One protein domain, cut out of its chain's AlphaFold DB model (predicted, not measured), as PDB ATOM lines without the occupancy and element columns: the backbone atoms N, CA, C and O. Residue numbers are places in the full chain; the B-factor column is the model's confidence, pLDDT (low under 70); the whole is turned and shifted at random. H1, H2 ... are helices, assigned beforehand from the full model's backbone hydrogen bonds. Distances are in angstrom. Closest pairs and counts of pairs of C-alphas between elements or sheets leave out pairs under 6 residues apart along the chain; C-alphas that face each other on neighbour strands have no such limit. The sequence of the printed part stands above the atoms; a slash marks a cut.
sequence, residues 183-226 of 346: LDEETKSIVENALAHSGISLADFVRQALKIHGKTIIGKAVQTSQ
ATOM      1  N   LEU A 183     123.352 149.291 187.626       88.56
ATOM      2  CA  LEU A 183     123.553 149.047 186.198       88.56
ATOM      3  C   LEU A 183     124.973 149.445 185.782       88.56
ATOM      4  O   LEU A 183     125.524 150.419 186.294       88.56
ATOM      5  N   ASP A 184     125.544 148.731 184.812       93.44
ATOM      6  CA  ASP A 184     126.761 149.184 184.141       93.44
ATOM      7  C   ASP A 184     126.504 150.486 183.357       93.44
ATOM      8  O   ASP A 184     125.367 150.793 182.989       93.44
ATOM      9  N   GLU A 185     127.564 151.252 183.093       89.44
ATOM     10  CA  GLU A 185     127.466 152.580 182.469       89.44
ATOM     11  C   GLU A 185     126.783 152.562 181.091       89.44
ATOM     12  O   GLU A 185     126.052 153.493 180.742       89.44
ATOM     13  N   GLU A 186     126.968 151.492 180.311       92.88
ATOM     14  CA  GLU A 186     126.318 151.352 179.007       92.88
ATOM     15  C   GLU A 186     124.809 151.160 179.188       92.88
ATOM     16  O   GLU A 186     124.007 151.909 178.619       92.88
ATOM     17  N   THR A 187     124.405 150.208 180.033       89.94
ATOM     18  CA  THR A 187     122.991 149.951 180.327       89.94
ATOM     19  C   THR A 187     122.319 151.169 180.959       89.94
ATOM     20  O   THR A 187     121.191 151.507 180.586       89.94
ATOM     21  N   LYS A 188     123.009 151.871 181.867       91.81
ATOM     22  CA  LYS A 188     122.525 153.108 182.489       91.81
ATOM     23  C   LYS A 188     122.219 154.171 181.434       91.81
ATOM     24  O   LYS A 188     121.091 154.661 181.381       91.81
ATOM     25  N   SER A 189     123.173 154.451 180.545       91.56
ATOM     26  CA  SER A 189     122.998 155.433 179.470       91.56
ATOM     27  C   SER A 189     121.834 155.074 178.538       91.56
ATOM     28  O   SER A 189     121.054 155.940 178.135       91.56
ATOM     29  N   ILE A 190     121.657 153.788 178.216       91.88
ATOM     30  CA  ILE A 190     120.533 153.323 177.391       91.88
ATOM     31  C   ILE A 190     119.192 153.594 178.083       91.88
ATOM     32  O   ILE A 190     118.261 154.086 177.440       91.88
ATOM     33  N   VAL A 191     119.082 153.283 179.378       91.50
ATOM     34  CA  VAL A 191     117.847 153.496 180.147       91.50
ATOM     35  C   VAL A 191     117.537 154.987 180.274       91.50
ATOM     36  O   VAL A 191     116.403 155.383 180.012       91.50
ATOM     37  N   GLU A 192     118.523 155.827 180.590       92.06
ATOM     38  CA  GLU A 192     118.346 157.284 180.681       92.06
ATOM     39  C   GLU A 192     117.855 157.889 179.362       92.06
ATOM     40  O   GLU A 192     116.864 158.622 179.341       92.06
ATOM     41  N   ASN A 193     118.484 157.515 178.245       88.50
ATOM     42  CA  ASN A 193     118.057 157.952 176.917       88.50
ATOM     43  C   ASN A 193     116.636 157.469 176.589       88.50
ATOM     44  O   ASN A 193     115.832 158.223 176.035       88.50
ATOM     45  N   ALA A 194     116.293 156.226 176.944       88.19
ATOM     46  CA  ALA A 194     114.958 155.681 176.718       88.19
ATOM     47  C   ALA A 194     113.886 156.427 177.528       88.19
ATOM     48  O   ALA A 194     112.811 156.711 176.996       88.19
ATOM     49  N   LEU A 195     114.172 156.783 178.783       91.94
ATOM     50  CA  LEU A 195     113.275 157.579 179.625       91.94
ATOM     51  C   LEU A 195     113.100 158.994 179.069       91.94
ATOM     52  O   LEU A 195     111.965 159.444 178.910       91.94
ATOM     53  N   ALA A 196     114.196 159.655 178.685       90.81
ATOM     54  CA  ALA A 196     114.160 160.986 178.082       90.81
ATOM     55  C   ALA A 196     113.336 161.013 176.783       90.81
ATOM     56  O   ALA A 196     112.558 161.939 176.556       90.81
ATOM     57  N   HIS A 197     113.459 159.979 175.944       89.69
ATOM     58  CA  HIS A 197     112.709 159.877 174.692       89.69
ATOM     59  C   HIS A 197     111.234 159.504 174.870       89.69
ATOM     60  O   HIS A 197     110.394 159.963 174.098       89.69
ATOM     61  N   SER A 198     110.913 158.641 175.836       83.88
ATOM     62  CA  SER A 198     109.547 158.139 176.034       83.88
ATOM     63  C   SER A 198     108.697 159.020 176.951       83.88
ATOM     64  O   SER A 198     107.471 158.945 176.884       83.88
ATOM     65  N   GLY A 199     109.324 159.852 177.791       89.06
ATOM     66  CA  GLY A 199     108.643 160.746 178.730       89.06
ATOM     67  C   GLY A 199     107.921 160.025 179.874       89.06
ATOM     68  O   GLY A 199     107.089 160.636 180.543       89.06
ATOM     69  N   ILE A 200     108.195 158.735 180.090       89.38
ATOM     70  CA  ILE A 200     107.589 157.942 181.169       89.38
ATOM     71  C   ILE A 200     108.497 157.892 182.399       89.38
ATOM     72  O   ILE A 200     109.708 158.091 182.309       89.38
ATOM     73  N   SER A 201     107.908 157.598 183.559       91.94
ATOM     74  CA  SER A 201     108.663 157.411 184.798       91.94
ATOM     75  C   SER A 201     109.521 156.139 184.750       91.94
ATOM     76  O   SER A 201     109.168 155.170 184.070       91.94
ATOM     77  N   LEU A 202     110.616 156.097 185.522       89.94
ATOM     78  CA  LEU A 202     111.432 154.884 185.676       89.94
ATOM     79  C   LEU A 202     110.582 153.695 186.147       89.94
ATOM     80  O   LEU A 202     110.699 152.598 185.607       89.94
ATOM     81  N   ALA A 203     109.681 153.919 187.105       88.62
ATOM     82  CA  ALA A 203     108.794 152.882 187.619       88.62
ATOM     83  C   ALA A 203     107.902 152.286 186.514       88.62
ATOM     84  O   ALA A 203     107.765 151.064 186.409       88.62
ATOM     85  N   ASP A 204     107.322 153.126 185.654       87.25
ATOM     86  CA  ASP A 204     106.472 152.662 184.554       87.25
ATOM     87  C   ASP A 204     107.279 152.004 183.438       87.25
ATOM     88  O   ASP A 204     106.858 150.972 182.909       87.25
ATOM     89  N   PHE A 205     108.474 152.525 183.148       91.56
ATOM     90  CA  PHE A 205     109.426 151.886 182.246       91.56
ATOM     91  C   PHE A 205     109.772 150.472 182.718       91.56
ATOM     92  O   PHE A 205     109.623 149.518 181.952       91.56
ATOM     93  N   VAL A 206     110.149 150.301 183.991       91.38
ATOM     94  CA  VAL A 206     110.488 148.994 184.572       91.38
ATOM     95  C   VAL A 206     109.284 148.055 184.535       91.38
ATOM     96  O   VAL A 206     109.406 146.918 184.077       91.38
ATOM     97  N   ARG A 207     108.086 148.514 184.926       89.69
ATOM     98  CA  ARG A 207     106.855 147.705 184.828       89.69
ATOM     99  C   ARG A 207     106.588 147.241 183.406       89.69
ATOM    100  O   ARG A 207     106.237 146.081 183.187       89.69
ATOM    101  N   GLN A 208     106.722 148.140 182.437       87.94
ATOM    102  CA  GLN A 208     106.443 147.845 181.041       87.94
ATOM    103  C   GLN A 208     107.499 146.909 180.449       87.94
ATOM    104  O   GLN A 208     107.130 145.944 179.776       87.94
ATOM    105  N   ALA A 209     108.776 147.118 180.770       89.81
ATOM    106  CA  ALA A 209     109.873 146.236 180.395       89.81
ATOM    107  C   ALA A 209     109.662 144.821 180.951       89.81
ATOM    108  O   ALA A 209     109.648 143.858 180.181       89.81
ATOM    109  N   LEU A 210     109.378 144.690 182.252       90.25
ATOM    110  CA  LEU A 210     109.090 143.404 182.895       90.25
ATOM    111  C   LEU A 210     107.859 142.726 182.287       90.25
ATOM    112  O   LEU A 210     107.889 141.533 181.986       90.25
ATOM    113  N   LYS A 211     106.782 143.478 182.036       90.06
ATOM    114  CA  LYS A 211     105.552 142.954 181.424       90.06
ATOM    115  C   LYS A 211     105.787 142.449 180.002       90.06
ATOM    116  O   LYS A 211     105.304 141.371 179.654       90.06
ATOM    117  N   ILE A 212     106.495 143.211 179.168       87.62
ATOM    118  CA  ILE A 212     106.803 142.830 177.782       87.62
ATOM    119  C   ILE A 212     107.741 141.624 177.766       87.62
ATOM    120  O   ILE A 212     107.482 140.654 177.047       87.62
ATOM    121  N   HIS A 213     108.800 141.653 178.574       88.19
ATOM    122  CA  HIS A 213     109.768 140.568 178.638       88.19
ATOM    123  C   HIS A 213     109.130 139.281 179.174       88.19
ATOM    124  O   HIS A 213     109.243 138.231 178.543       88.19
ATOM    125  N   GLY A 214     108.340 139.376 180.248       88.25
ATOM    126  CA  GLY A 214     107.570 138.261 180.798       88.25
ATOM    127  C   GLY A 214     106.596 137.660 179.782       88.25
ATOM    128  O   GLY A 214     106.620 136.452 179.550       88.25
ATOM    129  N   LYS A 215     105.802 138.489 179.083       85.81
ATOM    130  CA  LYS A 215     104.932 138.019 177.984       85.81
ATOM    131  C   LYS A 215     105.717 137.327 176.874       85.81
ATOM    132  O   LYS A 215     105.241 136.341 176.320       85.81
ATOM    133  N   THR A 216     106.903 137.831 176.551       78.75
ATOM    134  CA  THR A 216     107.770 137.252 175.519       78.75
ATOM    135  C   THR A 216     108.293 135.882 175.940       78.75
ATOM    136  O   THR A 216     108.250 134.952 175.138       78.75
ATOM    137  N   ILE A 217     108.746 135.734 177.188       78.00
ATOM    138  CA  ILE A 217     109.196 134.448 177.738       78.00
ATOM    139  C   ILE A 217     108.045 133.441 177.731       78.00
ATOM    140  O   ILE A 217     108.205 132.346 177.198       78.00
ATOM    141  N   ILE A 218     106.875 133.821 178.255       81.38
ATOM    142  CA  ILE A 218     105.700 132.941 178.310       81.38
ATOM    143  C   ILE A 218     105.255 132.554 176.897       81.38
ATOM    144  O   ILE A 218     105.057 131.376 176.617       81.38
ATOM    145  N   GLY A 219     105.153 133.520 175.981       77.62
ATOM    146  CA  GLY A 219     104.775 133.259 174.592       77.62
ATOM    147  C   GLY A 219     105.740 132.302 173.892       77.62
ATOM    148  O   GLY A 219     105.298 131.372 173.221       77.62
ATOM    149  N   LYS A 220     107.053 132.470 174.100       76.19
ATOM    150  CA  LYS A 220     108.065 131.529 173.600       76.19
ATOM    151  C   LYS A 220     107.914 130.147 174.227       76.19
ATOM    152  O   LYS A 220     107.971 129.167 173.499       76.19
ATOM    153  N   ALA A 221     107.701 130.053 175.538       74.81
ATOM    154  CA  ALA A 221     107.521 128.774 176.222       74.81
ATOM    155  C   ALA A 221     106.300 128.010 175.689       74.81
ATOM    156  O   ALA A 221     106.404 126.820 175.397       74.81
ATOM    157  N   VAL A 222     105.179 128.706 175.473       77.38
ATOM    158  CA  VAL A 222     103.967 128.126 174.873       77.38
ATOM    159  C   VAL A 222     104.251 127.617 173.457       77.38
ATOM    160  O   VAL A 222     103.950 126.465 173.157       77.38
ATOM    161  N   GLN A 223     104.904 128.411 172.606       71.88
ATOM    162  CA  GLN A 223     105.281 127.967 171.255       71.88
ATOM    163  C   GLN A 223     106.251 126.778 171.271       71.88
ATOM    164  O   GLN A 223     106.112 125.849 170.486       71.88
ATOM    165  N   THR A 224     107.218 126.756 172.188       71.56
ATOM    166  CA  THR A 224     108.135 125.618 172.334       71.56
ATOM    167  C   THR A 224     107.416 124.372 172.853       71.56
ATOM    168  O   THR A 224     107.822 123.260 172.528       71.56
ATOM    169  N   SER A 225     106.330 124.509 173.618       72.12
ATOM    170  CA  SER A 225     105.511 123.360 174.030       72.12
ATOM    171  C   SER A 225     104.620 122.806 172.914       72.12
ATOM    172  O   SER A 225     104.186 121.663 173.010       72.12
ATOM    173  N   GLN A 226     104.385 123.571 171.842       79.94
ATOM    174  CA  GLN A 226     103.552 123.128 170.732       79.94
ATOM    175  C   GLN A 226     104.268 122.045 169.918       79.94
ATOM    176  O   GLN A 226     105.384 122.242 169.428       79.94
TER     177      GLN A 226
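This is residues 183 to 226 of the 346 residues of an uncharacterized protein of Fischerella thermalis CCMEE 5318 (UniProt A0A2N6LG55). Two helices meet near their ends as an L: the shorter H1 makes one arm, and the long H2 turns off at the corner and makes the longer arm. Away from that corner most of both helices stands free, and nothing packs in the angle between them. The printed part has 44 residues with two named helices, H1 then H2, and no named strand; the class is all helix. It is only just loose, close to extended, with a radius of gyration of the C-alphas of 13.7 A, and elongated, spanning 40 by 21 by 14 A.

H1, residues 185 to 198, begins with C-alpha 185 at (127.466, 152.580, 182.469) and measures 19.8 A from first to last C-alpha. H2, residues 202 to 225, measures 34.1 A and ends with C-alpha 225 at (105.511, 123.360, 174.030).

H1 and H2 are close but not clearly touching; their closest C-alphas, those of Leu 195 and Leu 202, are 6.9 A apart. Their lines are about perpendicular, at 77 degrees. In H1 and H2 every O i to N i+4 pair is within hydrogen-bond range.

The two C-alphas farthest apart, those of Ala 196 and Gln 226, are 40.0 A apart. The link from H1 to H2 is tight. The printed part has no cut, and no printed residue is under 70 in pLDDT.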